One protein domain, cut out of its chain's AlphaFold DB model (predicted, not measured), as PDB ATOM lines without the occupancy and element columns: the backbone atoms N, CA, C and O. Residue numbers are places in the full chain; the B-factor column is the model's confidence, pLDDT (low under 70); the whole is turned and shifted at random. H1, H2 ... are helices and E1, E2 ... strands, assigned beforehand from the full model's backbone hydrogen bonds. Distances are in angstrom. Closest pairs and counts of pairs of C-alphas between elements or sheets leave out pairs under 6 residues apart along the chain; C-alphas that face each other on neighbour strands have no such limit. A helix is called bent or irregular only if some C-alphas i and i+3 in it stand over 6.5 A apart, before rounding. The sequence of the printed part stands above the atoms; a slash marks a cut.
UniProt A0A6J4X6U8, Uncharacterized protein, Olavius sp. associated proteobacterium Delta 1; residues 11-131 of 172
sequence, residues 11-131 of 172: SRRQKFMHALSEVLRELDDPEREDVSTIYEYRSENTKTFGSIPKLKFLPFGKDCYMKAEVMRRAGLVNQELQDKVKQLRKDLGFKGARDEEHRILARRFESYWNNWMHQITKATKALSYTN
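This is residues 11 to 131 of the 172 residues of an uncharacterized protein of Olavius sp. associated proteobacterium Delta 1 (UniProt A0A6J4X6U8). A two-stranded hairpin, E1 and E2, packs through E2 on a long helix arm, H3b, which H2 crosses near perpendicular, with H1 packed on H2. Arm H3a folds back along one end of H3b, and residues 123 to 131 of H3 stick out at the other. The printed part has 121 residues with three named helices and two named strands, in the order H1, E1, E2, H2, H3, mostly helix, the sheet antiparallel. It is only just compact, close to loose, with a radius of gyration of the C-alphas of 16.4 A, and elongated, 56 by 37 by 27 A.

E1, residues 38 to 46, and E2, residues 50 to 58, form an antiparallel hairpin at 155 degrees, with N 40 and O 56 at 2.9 A. H3, residues 79 to 131, was assigned as one helix by its hydrogen bonds but is bent, C-alphas 91 and 94 being 9.2 A apart; its arms are H3a, residues 79 to 91, and H3b, residues 94 to 131. The closest C-alphas of E2 and H3b are Ile 52 and Met 117, 6.3 A. H2, residues 62 to 73, touches H3b about perpendicular at 81 degrees, closest at the C-alphas of Ala 68 and Leu 105, 4.8 A. H1, residues 11 to 28, touches H2 at a steep tilt of 48 degrees, opposite ways, closest at the C-alphas of Ala 19 and Val 70, 5.5 A. H3a touches H3b at 35.0 degrees, only just steep, opposite ways, closest at the C-alphas of Leu 88 and Ala 97, 5.0 A. In H1, H2, H3a and H3b every O i to N i+4 pair is within hydrogen-bond range.

H3b is 54.3 A long, H1 25.3 A, E2 24.0 A, E1 23.4 A, H3a 18.7 A and H2 16.4 A. C-alpha 11 is at (7.892, -56.631, -0.939) and C-alpha 131 at (26.860, -35.132, -10.560).

The farthest C-alphas, Lys 90 and Asn 131, are 56.9 A apart. The printed part has no cut, no link is long, and no printed residue is under 70 in pLDDT.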
ATOM      1  N   SER A  11       8.920 -55.777  -0.321       77.56
ATOM      2  CA  SER A  11       7.892 -56.631  -0.939       77.56
ATOM      3  C   SER A  11       6.562 -55.897  -1.166       77.56
ATOM      4  O   SER A  11       6.001 -55.953  -2.258       77.56
ATOM      5  N   ARG A  12       6.068 -55.133  -0.179       83.94
ATOM      6  CA  ARG A  12       4.840 -54.312  -0.328       83.94
ATOM      7  C   ARG A  12       4.998 -53.256  -1.414       83.94
ATOM      8  O   ARG A  12       4.106 -53.035  -2.224       83.94
ATOM      9  N   ARG A  13       6.164 -52.621  -1.411       86.50
ATOM     10  CA  ARG A  13       6.620 -51.652  -2.402       86.50
ATOM     11  C   ARG A  13       6.591 -52.213  -3.810       86.50
ATOM     12  O   ARG A  13       6.034 -51.596  -4.708       86.50
ATOM     13  N   GLN A  14       7.143 -53.401  -3.979       86.75
ATOM     14  CA  GLN A  14       7.152 -54.066  -5.261       86.75
ATOM     15  C   GLN A  14       5.757 -54.466  -5.725       86.75
ATOM     16  O   GLN A  14       5.433 -54.212  -6.877       86.75
ATOM     17  N   LYS A  15       4.919 -55.021  -4.841       91.00
ATOM     18  CA  LYS A  15       3.519 -55.329  -5.171       91.00
ATOM     19  C   LYS A  15       2.768 -54.089  -5.652       91.00
ATOM     20  O   LYS A  15       2.079 -54.149  -6.661       91.00
ATOM     21  N   PHE A  16       2.950 -52.961  -4.964       93.25
ATOM     22  CA  PHE A  16       2.373 -51.680  -5.369       93.25
ATOM     23  C   PHE A  16       2.865 -51.231  -6.751       93.25
ATOM     24  O   PHE A  16       2.052 -50.917  -7.612       93.25
ATOM     25  N   MET A  17       4.183 -51.234  -6.983       92.19
ATOM     26  CA  MET A  17       4.755 -50.797  -8.261       92.19
ATOM     27  C   MET A  17       4.409 -51.737  -9.419       92.19
ATOM     28  O   MET A  17       4.195 -51.264 -10.530       92.19
ATOM     29  N   HIS A  18       4.330 -53.044  -9.165       92.94
ATOM     30  CA  HIS A  18       3.901 -54.034 -10.150       92.94
ATOM     31  C   HIS A  18       2.450 -53.795 -10.556       92.94
ATOM     32  O   HIS A  18       2.183 -53.572 -11.731       92.94
ATOM     33  N   ALA A  19       1.541 -53.731  -9.579       96.00
ATOM     34  CA  ALA A  19       0.128 -53.474  -9.825       96.00
ATOM     35  C   ALA A  19      -0.100 -52.139 -10.544       96.00
ATOM     36  O   ALA A  19      -0.911 -52.058 -11.460       96.00
ATOM     37  N   LEU A  20       0.641 -51.092 -10.160       96.38
ATOM     38  CA  LEU A  20       0.590 -49.818 -10.865       96.38
ATOM     39  C   LEU A  20       1.066 -49.969 -12.312       96.38
ATOM     40  O   LEU A  20       0.388 -49.503 -13.217       96.38
ATOM     41  N   SER A  21       2.207 -50.624 -12.540       95.31
ATOM     42  CA  SER A  21       2.736 -50.826 -13.890       95.31
ATOM     43  C   SER A  21       1.786 -51.626 -14.778       95.31
ATOM     44  O   SER A  21       1.722 -51.334 -15.966       95.31
ATOM     45  N   GLU A  22       1.093 -52.630 -14.245       95.69
ATOM     46  CA  GLU A  22       0.094 -53.397 -14.996       95.69
ATOM     47  C   GLU A  22      -1.090 -52.518 -15.387       95.69
ATOM     48  O   GLU A  22      -1.427 -52.449 -16.563       95.69
ATOM     49  N   VAL A  23      -1.644 -51.761 -14.434       95.38
ATOM     50  CA  VAL A  23      -2.752 -50.835 -14.711       95.38
ATOM     51  C   VAL A  23      -2.359 -49.785 -15.749       95.38
ATOM     52  O   VAL A  23      -3.146 -49.491 -16.640       95.38
ATOM     53  N   LEU A  24      -1.155 -49.214 -15.669       95.31
ATOM     54  CA  LEU A  24      -0.708 -48.230 -16.660       95.31
ATOM     55  C   LEU A  24      -0.510 -48.860 -18.044       95.31
ATOM     56  O   LEU A  24      -0.919 -48.258 -19.026       95.31
ATOM     57  N   ARG A  25       0.026 -50.085 -18.125       94.38
ATOM     58  CA  ARG A  25       0.158 -50.809 -19.402       94.38
ATOM     59  C   ARG A  25      -1.189 -51.119 -20.040       94.38
ATOM     60  O   ARG A  25      -1.309 -50.973 -21.243       94.38
ATOM     61  N   GLU A  26      -2.185 -51.508 -19.249       93.56
ATOM     62  CA  GLU A  26      -3.556 -51.714 -19.741       93.56
ATOM     63  C   GLU A  26      -4.176 -50.412 -20.264       93.56
ATOM     64  O   GLU A  26      -4.949 -50.425 -21.216       93.56
ATOM     65  N   LEU A  27      -3.840 -49.268 -19.658       92.56
ATOM     66  CA  LEU A  27      -4.276 -47.968 -20.169       92.56
ATOM     67  C   LEU A  27      -3.510 -47.535 -21.425       92.56
ATOM     68  O   LEU A  27      -4.063 -46.805 -22.240       92.56
ATOM     69  N   ASP A  28      -2.264 -47.973 -21.576       92.50
ATOM     70  CA  ASP A  28      -1.428 -47.686 -22.744       92.50
ATOM     71  C   ASP A  28      -1.639 -48.689 -23.895       92.50
ATOM     72  O   ASP A  28      -1.057 -48.514 -24.967       92.50
ATOM     73  N   ASP A  29      -2.458 -49.726 -23.695       92.25
ATOM     74  CA  ASP A  29      -2.776 -50.727 -24.714       92.25
ATOM     75  C   ASP A  29      -3.556 -50.082 -25.879       92.25
ATOM     76  O   ASP A  29      -4.663 -49.568 -25.668       92.25
ATOM     77  N   PRO A  30      -3.005 -50.083 -27.111       87.69
ATOM     78  CA  PRO A  30      -3.673 -49.494 -28.266       87.69
ATOM     79  C   PRO A  30      -4.951 -50.238 -28.677       87.69
ATOM     80  O   PRO A  30      -5.780 -49.645 -29.364       87.69
ATOM     81  N   GLU A  31      -5.128 -51.499 -28.268       90.31
ATOM     82  CA  GLU A  31      -6.287 -52.334 -28.614       90.31
ATOM     83  C   GLU A  31      -7.394 -52.307 -27.547       90.31
ATOM     84  O   GLU A  31      -8.414 -52.982 -27.685       90.31
ATOM     85  N   ARG A  32      -7.234 -51.517 -26.477       89.38
ATOM     86  CA  ARG A  32      -8.220 -51.461 -25.389       89.38
ATOM     87  C   ARG A  32      -9.587 -50.954 -25.859       89.38
ATOM     88  O   ARG A  32      -9.696 -49.949 -26.561       89.38
ATOM     89  N   GLU A  33     -10.645 -51.585 -25.355       80.56
ATOM     90  CA  GLU A  33     -12.026 -51.195 -25.669       80.56
ATOM     91  C   GLU A  33     -12.414 -49.825 -25.073       80.56
ATOM     92  O   GLU A  33     -13.088 -49.030 -25.727       80.56
ATOM     93  N   ASP A  34     -11.980 -49.511 -23.842       77.38
ATOM     94  CA  ASP A  34     -12.241 -48.217 -23.187       77.38
ATOM     95  C   ASP A  34     -11.038 -47.269 -23.305       77.38
ATOM     96  O   ASP A  34     -10.172 -47.205 -22.428       77.38
ATOM     97  N   VAL A  35     -11.017 -46.468 -24.373       80.94
ATOM     98  CA  VAL A  35     -10.002 -45.418 -24.574       80.94
ATOM     99  C   VAL A  35     -10.261 -44.133 -23.778       80.94
ATOM    100  O   VAL A  35      -9.432 -43.222 -23.795       80.94
ATOM    101  N   SER A  36     -11.394 -44.030 -23.072       86.00
ATOM    102  CA  SER A  36     -11.797 -42.789 -22.396       86.00
ATOM    103  C   SER A  36     -10.999 -42.514 -21.125       86.00
ATOM    104  O   SER A  36     -10.828 -41.356 -20.733       86.00
ATOM    105  N   THR A  37     -10.501 -43.569 -20.476       92.62
ATOM    106  CA  THR A  37      -9.702 -43.432 -19.260       92.62
ATOM    107  C   THR A  37      -8.246 -43.181 -19.637       92.62
ATOM    108  O   THR A  37      -7.617 -44.009 -20.288       92.62
ATOM    109  N   ILE A  38      -7.679 -42.057 -19.216       93.56
ATOM    110  CA  ILE A  38      -6.258 -41.728 -19.427       93.56
ATOM    111  C   ILE A  38      -5.600 -41.374 -18.096       93.56
ATOM    112  O   ILE A  38      -6.283 -41.178 -17.086       93.56
ATOM    113  N   TYR A  39      -4.276 -41.266 -18.083       95.56
ATOM    114  CA  TYR A  39      -3.531 -40.808 -16.918       95.56
ATOM    115  C   TYR A  39      -2.505 -39.744 -17.294       95.56
ATOM    116  O   TYR A  39      -2.077 -39.627 -18.438       95.56
ATOM    117  N   GLU A  40      -2.115 -38.949 -16.309       95.44
ATOM    118  CA  GLU A  40      -1.110 -37.905 -16.462       95.44
ATOM    119  C   GLU A  40      -0.259 -37.789 -15.195       95.44
ATOM    120  O   GLU A  40      -0.735 -37.991 -14.070       95.44
ATOM    121  N   TYR A  41       1.002 -37.409 -15.386       95.44
ATOM    122  CA  TYR A  41       1.879 -37.008 -14.297       95.44
ATOM    123  C   TYR A  41       1.873 -35.491 -14.158       95.44
ATOM    124  O   TYR A  41       2.100 -34.767 -15.125       95.44
ATOM    125  N   ARG A  42       1.652 -34.998 -12.940       93.75
ATOM    126  CA  ARG A  42       1.703 -33.565 -12.624       93.75
ATOM    127  C   ARG A  42       2.647 -33.307 -11.469       93.75
ATOM    128  O   ARG A  42       2.702 -34.087 -10.526       93.75
ATOM    129  N   SER A  43       3.378 -32.203 -11.525       93.38
ATOM    130  CA  SER A  43       4.148 -31.746 -10.372       93.38
ATOM    131  C   SER A  43       3.204 -31.083  -9.374       93.38
ATOM    132  O   SER A  43       2.505 -30.138  -9.732       93.38
ATOM    133  N   GLU A  44       3.194 -31.548  -8.129       93.19
ATOM    134  CA  GLU A  44       2.383 -30.964  -7.061       93.19
ATOM    135  C   GLU A  44       3.259 -30.635  -5.856       93.19
ATOM    136  O   GLU A  44       4.066 -31.453  -5.407       93.19
ATOM    137  N   ASN A  45       3.088 -29.428  -5.318       91.56
ATOM    138  CA  ASN A  45       3.782 -29.015  -4.111       91.56
ATOM    139  C   ASN A  45       3.038 -29.520  -2.872       91.56
ATOM    140  O   ASN A  45       1.921 -29.098  -2.578       91.56
ATOM    141  N   THR A  46       3.676 -30.415  -2.129       86.69
ATOM    142  CA  THR A  46       3.152 -30.939  -0.868       86.69
ATOM    143  C   THR A  46       3.746 -30.180   0.312       86.69
ATOM    144  O   THR A  46       4.940 -29.884   0.338       86.69
ATOM    145  N   LYS A  47       2.936 -29.942   1.351       85.06
ATOM    146  CA  LYS A  47       3.404 -29.284   2.586       85.06
ATOM    147  C   LYS A  47       4.578 -30.021   3.248       85.06
ATOM    148  O   LYS A  47       5.429 -29.387   3.855       85.06
ATOM    149  N   THR A  48       4.617 -31.351   3.139       80.75
ATOM    150  CA  THR A  48       5.588 -32.201   3.851       80.75
ATOM    151  C   THR A  48       6.834 -32.526   3.028       80.75
ATOM    152  O   THR A  48       7.921 -32.645   3.590       80.75
ATOM    153  N   PHE A  49       6.705 -32.698   1.710       81.12
ATOM    154  CA  PHE A  49       7.781 -33.230   0.861       81.12
ATOM    155  C   PHE A  49       8.258 -32.243  -0.212       81.12
ATOM    156  O   PHE A  49       9.212 -32.531  -0.935       81.12
ATOM    157  N   GLY A  50       7.630 -31.066  -0.306       87.12
ATOM    158  CA  GLY A  50       7.838 -30.130  -1.403       87.12
ATOM    159  C   GLY A  50       7.233 -30.656  -2.706       87.12
ATOM    160  O   GLY A  50       6.287 -31.449  -2.689       87.12
ATOM    161  N   SER A  51       7.788 -30.214  -3.835       91.94
ATOM    162  CA  SER A  51       7.324 -30.610  -5.166       91.94
ATOM    163  C   SER A  51       7.649 -32.073  -5.469       91.94
ATOM    164  O   SER A  51       8.822 -32.453  -5.512       91.94
ATOM    165  N   ILE A  52       6.615 -32.886  -5.692       93.06
ATOM    166  CA  ILE A  52       6.726 -34.291  -6.100       93.06
ATOM    167  C   ILE A  52       5.815 -34.570  -7.304       93.06
ATOM    168  O   ILE A  52       4.786 -33.908  -7.456       93.06
ATOM    169  N   PRO A  53       6.152 -35.549  -8.161       93.75
ATOM    170  CA  PRO A  53       5.235 -35.992  -9.198       93.75
ATOM    171  C   PRO A  53       4.029 -36.693  -8.565       93.75
ATOM    172  O   PRO A  53       4.167 -37.490  -7.638       93.75
ATOM    173  N   LYS A  54       2.846 -36.420  -9.099       94.44
ATOM    174  CA  LYS A  54       1.560 -37.023  -8.759       94.44
ATOM    175  C   LYS A  54       0.980 -37.694  -9.983       94.44
ATOM    176  O   LYS A  54       1.110 -37.167 -11.084       94.44
ATOM    177  N   LEU A  55       0.323 -38.825  -9.768       95.44
ATOM    178  CA  LEU A  55      -0.424 -39.522 -10.801       95.44
ATOM    179  C   LEU A  55      -1.911 -39.188 -10.670       95.44
ATOM    180  O   LEU A  55      -2.490 -39.319  -9.586       95.44
ATOM    181  N   LYS A  56      -2.522 -38.775 -11.778       94.94
ATOM    182  CA  LYS A  56      -3.953 -38.494 -11.860       94.94
ATOM    183  C   LYS A  56      -4.569 -39.271 -13.013       94.94
ATOM    184  O   LYS A  56      -3.996 -39.284 -14.098       94.94
ATOM    185  N   PHE A  57      -5.732 -39.874 -12.781       95.75
ATOM    186  CA  PHE A  57      -6.533 -40.491 -13.837       95.75
ATOM    187  C   PHE A  57      -7.713 -39.594 -14.216       95.75
ATOM    188  O   PHE A  57      -8.309 -38.922 -13.367       95.75
ATOM    189  N   LEU A  58      -8.046 -39.589 -15.499       93.81
ATOM    190  CA  LEU A  58      -9.099 -38.781 -16.106       93.81
ATOM    191  C   LEU A  58     -10.062 -39.687 -16.889       93.81
ATOM    192  O   LEU A  58      -9.632 -40.752 -17.330       93.81
ATOM    193  N   PRO A  59     -11.331 -39.280 -17.091       92.50
ATOM    194  CA  PRO A  59     -11.972 -38.043 -16.621       92.50
ATOM    195  C   PRO A  59     -12.297 -38.035 -15.113       92.50
ATOM    196  O   PRO A  59     -12.043 -38.995 -14.381       92.50
ATOM    197  N   PHE A  60     -12.853 -36.917 -14.628       79.12
ATOM    198  CA  PHE A  60     -13.300 -36.779 -13.238       79.12
ATOM    199  C   PHE A  60     -14.229 -37.938 -12.836       79.12
ATOM    200  O   PHE A  60     -15.103 -38.343 -13.595       79.12
ATOM    201  N   GLY A  61     -14.016 -38.493 -11.640       83.12
ATOM    202  CA  GLY A  61     -14.714 -39.687 -11.150       83.12
ATOM    203  C   GLY A  61     -13.951 -41.002 -11.362       83.12
ATOM    204  O   GLY A  61     -14.122 -41.921 -10.563       83.12
ATOM    205  N   LYS A  62     -13.039 -41.086 -12.343       90.50
ATOM    206  CA  LYS A  62     -12.205 -42.285 -12.562       90.50
ATOM    207  C   LYS A  62     -10.978 -42.343 -11.649       90.50
ATOM    208  O   LYS A  62     -10.562 -43.432 -11.278       90.50
ATOM    209  N   ASP A  63     -10.449 -41.198 -11.213       94.25
ATOM    210  CA  ASP A  63      -9.238 -41.120 -10.373       94.25
ATOM    211  C   ASP A  63      -9.297 -41.995  -9.116       94.25
ATOM    212  O   ASP A  63      -8.421 -42.822  -8.868       94.25
ATOM    213  N   CYS A  64     -10.376 -41.859  -8.347       94.19
ATOM    214  CA  CYS A  64     -10.557 -42.612  -7.113       94.19
ATOM    215  C   CYS A  64     -10.704 -44.117  -7.381       94.19
ATOM    216  O   CYS A  64     -10.123 -44.930  -6.662       94.19
ATOM    217  N   TYR A  65     -11.435 -44.476  -8.439       93.81
ATOM    218  CA  TYR A  65     -11.628 -45.861  -8.855       93.81
ATOM    219  C   TYR A  65     -10.311 -46.516  -9.290       93.81
ATOM    220  O   TYR A  65      -9.958 -47.569  -8.768       93.81
ATOM    221  N   MET A  66      -9.546 -45.871 -10.174       96.00
ATOM    222  CA  MET A  66      -8.291 -46.419 -10.701       96.00
ATOM    223  C   MET A  66      -7.227 -46.563  -9.610       96.00
ATOM    224  O   MET A  66      -6.553 -47.588  -9.520       96.00
ATOM    225  N   LYS A  67      -7.117 -45.584  -8.705       96.19
ATOM    226  CA  LYS A  67      -6.225 -45.686  -7.537       96.19
ATOM    227  C   LYS A  67      -6.640 -46.818  -6.603       96.19
ATOM    228  O   LYS A  67      -5.780 -47.526  -6.078       96.19
ATOM    229  N   ALA A  68      -7.944 -47.005  -6.398       94.62
ATOM    230  CA  ALA A  68      -8.447 -48.129  -5.624       94.62
ATOM    231  C   ALA A  68      -8.120 -49.471  -6.292       94.62
ATOM    232  O   ALA A  68      -7.692 -50.396  -5.606       94.62
ATOM    233  N   GLU A  69      -8.248 -49.549  -7.615       94.69
ATOM    234  CA  GLU A  69      -7.937 -50.743  -8.397       94.69
ATOM    235  C   GLU A  69      -6.468 -51.154  -8.269       94.69
ATOM    236  O   GLU A  69      -6.181 -52.303  -7.929       94.69
ATOM    237  N   VAL A  70      -5.533 -50.204  -8.386       96.62
ATOM    238  CA  VAL A  70      -4.104 -50.462  -8.130       96.62
ATOM    239  C   VAL A  70      -3.893 -51.059  -6.734       96.62
ATOM    240  O   VAL A  70      -3.165 -52.039  -6.570       96.62
ATOM    241  N   MET A  71      -4.549 -50.506  -5.711       94.88
ATOM    242  CA  MET A  71      -4.401 -50.989  -4.334       94.88
ATOM    243  C   MET A  71      -4.987 -52.390  -4.120       94.88
ATOM    244  O   MET A  71      -4.428 -53.157  -3.328       94.88
ATOM    245  N   ARG A  72      -6.081 -52.731  -4.816       93.06
ATOM    246  CA  ARG A  72      -6.667 -54.080  -4.798       93.06
ATOM    247  C   ARG A  72      -5.731 -55.089  -5.442       93.06
ATOM    248  O   ARG A  72      -5.392 -56.076  -4.795       93.06
ATOM    249  N   ARG A  73      -5.250 -54.804  -6.655       94.75
ATOM    250  CA  ARG A  73      -4.310 -55.669  -7.389       94.75
ATOM    251  C   ARG A  73      -2.994 -55.864  -6.646       94.75
ATOM    252  O   ARG A  73      -2.451 -56.962  -6.616       94.75
ATOM    253  N   ALA A  74      -2.521 -54.832  -5.948       92.69
ATOM    254  CA  ALA A  74      -1.336 -54.934  -5.101       92.69
ATOM    255  C   ALA A  74      -1.531 -55.855  -3.875       92.69
ATOM    256  O   ALA A  74      -0.560 -56.166  -3.180       92.69
ATOM    257  N   GLY A  75      -2.767 -56.257  -3.552       89.75
ATOM    258  CA  GLY A  75      -3.074 -57.065  -2.372       89.75
ATOM    259  C   GLY A  75      -2.723 -56.356  -1.060       89.75
ATOM    260  O   GLY A  75      -2.374 -57.002  -0.074       89.75
ATOM    261  N   LEU A  76      -2.759 -55.018  -1.038       84.12
ATOM    262  CA  LEU A  76      -2.377 -54.197   0.122       84.12
ATOM    263  C   LEU A  76      -3.579 -53.809   1.003       84.12
ATOM    264  O   LEU A  76      -3.550 -52.808   1.728       84.12
ATOM    265  N   VAL A  77      -4.631 -54.623   0.955       80.75
ATOM    266  CA  VAL A  77      -5.839 -54.517   1.777       80.75
ATOM    267  C   VAL A  77      -5.610 -55.311   3.067       80.75
ATOM    268  O   VAL A  77      -5.360 -56.510   3.017       80.75
ATOM    269  N   ASN A  78      -5.655 -54.646   4.226       78.19
ATOM    270  CA  ASN A  78      -5.508 -55.298   5.535       78.19
ATOM    271  C   ASN A  78      -6.869 -55.744   6.096       78.19
ATOM    272  O   ASN A  78      -7.907 -55.234   5.674       78.19
ATOM    273  N   GLN A  79      -6.851 -56.655   7.076       79.44
ATOM    274  CA  GLN A  79      -8.060 -57.181   7.726       79.44
ATOM    275  C   GLN A  79      -8.944 -56.066   8.302       79.44
ATOM    276  O   GLN A  79     -10.141 -56.032   8.055       79.44
ATOM    277  N   GLU A  80      -8.328 -55.073   8.943       82.75
ATOM    278  CA  GLU A  80      -9.005 -53.877   9.453       82.75
ATOM    279  C   GLU A  80      -9.820 -53.141   8.373       82.75
ATOM    280  O   GLU A  80     -10.935 -52.686   8.625       82.75
ATOM    281  N   LEU A  81      -9.297 -53.037   7.143       81.38
ATOM    282  CA  LEU A  81     -10.039 -52.427   6.043       81.38
ATOM    283  C   LEU A  81     -11.216 -53.306   5.614       81.38
ATOM    284  O   LEU A  81     -12.283 -52.774   5.319       81.38
ATOM    285  N   GLN A  82     -11.055 -54.630   5.612       82.56
ATOM    286  CA  GLN A  82     -12.163 -55.542   5.320       82.56
ATOM    287  C   GLN A  82     -13.275 -55.426   6.365       82.56
ATOM    288  O   GLN A  82     -14.453 -55.373   6.010       82.56
ATOM    289  N   ASP A  83     -12.911 -55.333   7.640       86.12
ATOM    290  CA  ASP A  83     -13.870 -55.198   8.734       86.12
ATOM    291  C   ASP A  83     -14.576 -53.837   8.681       86.12
ATOM    292  O   ASP A  83     -15.800 -53.762   8.810       86.12
ATOM    293  N   LYS A  84     -13.843 -52.768   8.340       85.25
ATOM    294  CA  LYS A  84     -14.428 -51.449   8.080       85.25
ATOM    295  C   LYS A  84     -15.404 -51.467   6.902       85.25
ATOM    296  O   LYS A  84     -16.474 -50.877   7.000       85.25
ATOM    297  N   VAL A  85     -15.089 -52.161   5.807       81.88
ATOM    298  CA  VAL A  85     -16.003 -52.301   4.657       81.88
ATOM    299  C   VAL A  85     -17.260 -53.087   5.036       81.88
ATOM    300  O   VAL A  85     -18.357 -52.706   4.629       81.88
ATOM    301  N   LYS A  86     -17.142 -54.150   5.845       84.56
ATOM    302  CA  LYS A  86     -18.311 -54.879   6.371       84.56
ATOM    303  C   LYS A  86     -19.214 -53.964   7.196       84.56
ATOM    304  O   LYS A  86     -20.429 -54.032   7.038       84.56
ATOM    305  N   GLN A  87     -18.630 -53.103   8.028       87.94
ATOM    306  CA  GLN A  87     -19.387 -52.130   8.810       87.94
ATOM    307  C   GLN A  87     -20.066 -51.088   7.910       87.94
ATOM    308  O   GLN A  87     -21.272 -50.900   7.996       87.94
ATOM    309  N   LEU A  88     -19.341 -50.519   6.940       87.62
ATOM    310  CA  LEU A  88     -19.904 -49.569   5.973       87.62
ATOM    311  C   LEU A  88     -21.089 -50.150   5.188       87.62
ATOM    312  O   LEU A  88     -22.038 -49.430   4.894       87.62
ATOM    313  N   ARG A  89     -21.063 -51.448   4.855       86.56
ATOM    314  CA  ARG A  89     -22.185 -52.120   4.172       86.56
ATOM    315  C   ARG A  89     -23.443 -52.191   5.031       86.56
ATOM    316  O   ARG A  89     -24.531 -52.123   4.467       86.56
ATOM    317  N   LYS A  90     -23.296 -52.329   6.352       87.06
ATOM    318  CA  LYS A  90     -24.423 -52.287   7.294       87.06
ATOM    319  C   LYS A  90     -25.018 -50.882   7.377       87.06
ATOM    320  O   LYS A  90     -26.235 -50.754   7.403       87.06
ATOM    321  N   ASP A  91     -24.168 -49.857   7.348       87.88
ATOM    322  CA  ASP A  91     -24.579 -48.478   7.630       87.88
ATOM    323  C   ASP A  91     -25.075 -47.715   6.385       87.88
ATOM    324  O   ASP A  91     -25.982 -46.893   6.479       87.88
ATOM    325  N   LEU A  92     -24.492 -47.966   5.206       84.94
ATOM    326  CA  LEU A  92     -24.694 -47.159   3.986       84.94
ATOM    327  C   LEU A  92     -25.300 -47.943   2.809       84.94
ATOM    328  O   LEU A  92     -25.470 -47.400   1.712       84.94
ATOM    329  N   GLY A  93     -25.568 -49.236   2.997       85.31
ATOM    330  CA  GLY A  93     -25.917 -50.149   1.912       85.31
ATOM    331  C   GLY A  93     -24.754 -50.410   0.941       85.31
ATOM    332  O   GLY A  93     -23.652 -49.867   1.055       85.31
ATOM    333  N   PHE A  94     -24.983 -51.283  -0.044       84.62
ATOM    334  CA  PHE A  94     -23.906 -51.813  -0.891       84.62
ATOM    335  C   PHE A  94     -23.192 -50.741  -1.729       84.62
ATOM    336  O   PHE A  94     -21.961 -50.703  -1.773       84.62
ATOM    337  N   LYS A  95     -23.954 -49.851  -2.381       86.38
ATOM    338  CA  LYS A  95     -23.396 -48.807  -3.254       86.38
ATOM    339  C   LYS A  95     -22.583 -47.779  -2.460       86.38
ATOM    340  O   LYS A  95     -21.440 -47.514  -2.819       86.38
ATOM    341  N   GLY A  96     -23.133 -47.268  -1.354       86.31
ATOM    342  CA  GLY A  96     -22.447 -46.294  -0.500       86.31
ATOM    343  C   GLY A  96     -21.164 -46.854   0.114       86.31
ATOM    344  O   GLY A  96     -20.130 -46.189   0.111       86.31
ATOM    345  N   ALA A  97     -21.189 -48.119   0.544       87.38
ATOM    346  CA  ALA A  97     -19.998 -48.790   1.049       87.38
ATOM    347  C   ALA A  97     -18.899 -48.937  -0.014       87.38
ATOM    348  O   ALA A  97     -17.725 -48.753   0.302       87.38
ATOM    349  N   ARG A  98     -19.262 -49.236  -1.271       87.06
ATOM    350  CA  ARG A  98     -18.305 -49.352  -2.382       87.06
ATOM    351  C   ARG A  98     -17.626 -48.017  -2.694       87.06
ATOM    352  O   ARG A  98     -16.412 -47.982  -2.885       87.06
ATOM    353  N   ASP A  99     -18.391 -46.932  -2.732       88.25
ATOM    354  CA  ASP A  99     -17.843 -45.601  -3.012       88.25
ATOM    355  C   ASP A  99     -16.905 -45.133  -1.892       88.25
ATOM    356  O   ASP A  99     -15.833 -44.579  -2.157       88.25
ATOM    357  N   GLU A 100     -17.251 -45.417  -0.636       90.19
ATOM    358  CA  GLU A 100     -16.389 -45.097   0.501       90.19
ATOM    359  C   GLU A 100     -15.138 -45.990   0.547       90.19
ATOM    360  O   GLU A 100     -14.037 -45.503   0.813       90.19
ATOM    361  N   GLU A 101     -15.254 -47.273   0.193       90.31
ATOM    362  CA  GLU A 101     -14.104 -48.166   0.013       90.31
ATOM    363  C   GLU A 101     -13.127 -47.609  -1.034       90.31
ATOM    364  O   GLU A 101     -11.923 -47.522  -0.762       90.31
ATOM    365  N   HIS A 102     -13.626 -47.170  -2.197       92.31
ATOM    366  CA  HIS A 102     -12.790 -46.548  -3.229       92.31
ATOM    367  C   HIS A 102     -12.028 -45.341  -2.676       92.31
ATOM    368  O   HIS A 102     -10.821 -45.219  -2.894       92.31
ATOM    369  N   ARG A 103     -12.700 -44.474  -1.910       92.56
ATOM    370  CA  ARG A 103     -12.073 -43.291  -1.300       92.56
ATOM    371  C   ARG A 103     -10.986 -43.664  -0.303       92.56
ATOM    372  O   ARG A 103      -9.916 -43.054  -0.314       92.56
ATOM    373  N   ILE A 104     -11.227 -44.664   0.541       92.06
ATOM    374  CA  ILE A 104     -10.235 -45.131   1.515       92.06
ATOM    375  C   ILE A 104      -9.003 -45.688   0.798       92.06
ATOM    376  O   ILE A 104      -7.872 -45.331   1.145       92.06
ATOM    377  N   LEU A 105      -9.202 -46.527  -0.220       93.31
ATOM    378  CA  LEU A 105      -8.106 -47.104  -0.995       93.31
ATOM    379  C   LEU A 105      -7.335 -46.035  -1.778       93.31
ATOM    380  O   LEU A 105      -6.107 -46.040  -1.747       93.31
ATOM    381  N   ALA A 106      -8.019 -45.067  -2.388       94.75
ATOM    382  CA  ALA A 106      -7.373 -43.957  -3.083       94.75
ATOM    383  C   ALA A 106      -6.523 -43.088  -2.137       94.75
ATOM    384  O   ALA A 106      -5.399 -42.723  -2.472       94.75
ATOM    385  N   ARG A 107      -6.985 -42.817  -0.907       93.38
ATOM    386  CA  ARG A 107      -6.161 -42.122   0.105       93.38
ATOM    387  C   ARG A 107      -4.923 -42.930   0.497       93.38
ATOM    388  O   ARG A 107      -3.851 -42.360   0.704       93.38
ATOM    389  N   ARG A 108      -5.048 -44.259   0.597       92.81
ATOM    390  CA  ARG A 108      -3.895 -45.138   0.845       92.81
ATOM    391  C   ARG A 108      -2.916 -45.103  -0.326       92.81
ATOM    392  O   ARG A 108      -1.724 -44.963  -0.069       92.81
ATOM    393  N   PHE A 109      -3.403 -45.154  -1.565       95.31
ATOM    394  CA  PHE A 109      -2.581 -44.969  -2.762       95.31
ATOM    395  C   PHE A 109      -1.754 -43.681  -2.664       95.31
ATOM    396  O   PHE A 109      -0.532 -43.735  -2.771       95.31
ATOM    397  N   GLU A 110      -2.394 -42.544  -2.370       94.25
ATOM    398  CA  GLU A 110      -1.709 -41.249  -2.245       94.25
ATOM    399  C   GLU A 110      -0.603 -41.277  -1.189       94.25
ATOM    400  O   GLU A 110       0.497 -40.782  -1.419       94.25
ATOM    401  N   SER A 111      -0.861 -41.891  -0.032       91.69
ATOM    402  CA  SER A 111       0.145 -42.026   1.025       91.69
ATOM    403  C   SER A 111       1.350 -42.863   0.574       91.69
ATOM    404  O   SER A 111       2.498 -42.462   0.780       91.69
ATOM    405  N   TYR A 112       1.112 -44.000  -0.092       91.62
ATOM    406  CA  TYR A 112       2.178 -44.845  -0.641       91.62
ATOM    407  C   TYR A 112       2.995 -44.111  -1.699       91.62
ATOM    408  O   TYR A 112       4.225 -44.079  -1.616       91.62
ATOM    409  N   TRP A 113       2.307 -43.487  -2.652       94.25
ATOM    410  CA  TRP A 113       2.921 -42.740  -3.739       94.25
ATOM    411  C   TRP A 113       3.765 -41.576  -3.216       94.25
ATOM    412  O   TRP A 113       4.929 -41.448  -3.591       94.25
ATOM    413  N   ASN A 114       3.242 -40.779  -2.279       93.31
ATOM    414  CA  ASN A 114       3.968 -39.641  -1.708       93.31
ATOM    415  C   ASN A 114       5.235 -40.076  -0.979       93.31
ATOM    416  O   ASN A 114       6.305 -39.512  -1.201       93.31
ATOM    417  N   ASN A 115       5.122 -41.097  -0.128       90.44
ATOM    418  CA  ASN A 115       6.263 -41.617   0.615       90.44
ATOM    419  C   ASN A 115       7.335 -42.172  -0.325       90.44
ATOM    420  O   ASN A 115       8.528 -41.977  -0.086       90.44
ATOM    421  N   TRP A 116       6.922 -42.845  -1.400       90.31
ATOM    422  CA  TRP A 116       7.838 -43.345  -2.413       90.31
ATOM    423  C   TRP A 116       8.524 -42.207  -3.170       90.31
ATOM    424  O   TRP A 116       9.754 -42.160  -3.235       90.31
ATOM    425  N   MET A 117       7.749 -41.270  -3.719       92.50
ATOM    426  CA  MET A 117       8.279 -40.167  -4.518       92.50
ATOM    427  C   MET A 117       9.181 -39.255  -3.702       92.50
ATOM    428  O   MET A 117      10.208 -38.817  -4.205       92.50
ATOM    429  N   HIS A 118       8.891 -39.043  -2.419       89.75
ATOM    430  CA  HIS A 118       9.799 -38.333  -1.521       89.75
ATOM    431  C   HIS A 118      11.173 -39.004  -1.421       89.75
ATOM    432  O   HIS A 118      12.206 -38.335  -1.484       89.75
ATOM    433  N   GLN A 119      11.205 -40.334  -1.292       89.50
ATOM    434  CA  GLN A 119      12.463 -41.078  -1.219       89.50
ATOM    435  C   GLN A 119      13.235 -41.015  -2.536       89.50
ATOM    436  O   GLN A 119      14.442 -40.766  -2.510       89.50
ATOM    437  N   ILE A 120      12.544 -41.146  -3.674       90.38
ATOM    438  CA  ILE A 120      13.152 -40.934  -4.995       90.38
ATOM    439  C   ILE A 120      13.704 -39.515  -5.114       90.38
ATOM    440  O   ILE A 120      14.851 -39.347  -5.517       90.38
ATOM    441  N   THR A 121      12.936 -38.494  -4.740       89.44
ATOM    442  CA  THR A 121      13.358 -37.092  -4.825       89.44
ATOM    443  C   THR A 121      14.596 -36.836  -3.973       89.44
ATOM    444  O   THR A 121      15.531 -36.190  -4.441       89.44
ATOM    445  N   LYS A 122      14.655 -37.367  -2.745       89.19
ATOM    446  CA  LYS A 122      15.847 -37.266  -1.889       89.19
ATOM    447  C   LYS A 122      17.070 -37.930  -2.523       89.19
ATOM    448  O   LYS A 122      18.123 -37.298  -2.597       89.19
ATOM    449  N   ALA A 123      16.925 -39.161  -3.011       89.19
ATOM    450  CA  ALA A 123      18.013 -39.880  -3.674       89.19
ATOM    451  C   ALA A 123      18.482 -39.149  -4.942       89.19
ATOM    452  O   ALA A 123      19.676 -38.969  -5.160       89.19
ATOM    453  N   THR A 124      17.537 -38.648  -5.738       89.44
ATOM    454  CA  THR A 124      17.813 -37.904  -6.970       89.44
ATOM    455  C   THR A 124      18.521 -36.591  -6.669       89.44
ATOM    456  O   THR A 124      19.501 -36.286  -7.329       89.44
ATOM    457  N   LYS A 125      18.106 -35.837  -5.643       88.06
ATOM    458  CA  LYS A 125      18.806 -34.611  -5.218       88.06
ATOM    459  C   LYS A 125      20.262 -34.887  -4.851       88.06
ATOM    460  O   LYS A 125      21.139 -34.150  -5.294       88.06
ATOM    461  N   ALA A 126      20.517 -35.954  -4.091       88.94
ATOM    462  CA  ALA A 126      21.876 -36.356  -3.741       88.94
ATOM    463  C   ALA A 126      22.698 -36.693  -4.998       88.94
ATOM    464  O   ALA A 126      23.777 -36.139  -5.190       88.94
ATOM    465  N   LEU A 127      22.151 -37.519  -5.898       90.56
ATOM    466  CA  LEU A 127      22.806 -37.876  -7.160       90.56
ATOM    467  C   LEU A 127      23.057 -36.659  -8.055       90.56
ATOM    468  O   LEU A 127      24.146 -36.531  -8.609       90.56
ATOM    469  N   SER A 128      22.086 -35.753  -8.176       89.69
ATOM    470  CA  SER A 128      22.201 -34.526  -8.964       89.69
ATOM    471  C   SER A 128      23.287 -33.609  -8.419       89.69
ATOM    472  O   SER A 128      24.075 -33.087  -9.201       89.69
ATOM    473  N   TYR A 129      23.377 -33.450  -7.095       92.38
ATOM    474  CA  TYR A 129      24.441 -32.664  -6.471       92.38
ATOM    475  C   TYR A 129      25.820 -33.291  -6.703       92.38
ATOM    476  O   TYR A 129      26.736 -32.606  -7.153       92.38
ATOM    477  N   THR A 130      25.965 -34.602  -6.478       92.06
ATOM    478  CA  THR A 130      27.217 -35.321  -6.762       92.06
ATOM    479  C   THR A 130      27.603 -35.207  -8.234       92.06
ATOM    480  O   THR A 130      28.776 -35.015  -8.549       92.06
ATOM    481  N   ASN A 131      26.626 -35.307  -9.138       93.25
ATOM    482  CA  ASN A 131      26.860 -35.132 -10.560       93.25
ATOM    483  C   ASN A 131      27.354 -33.716 -10.846       93.25
ATOM    484  O   ASN A 131      28.426 -33.563 -11.408       93.25
TER     485      ASN A 131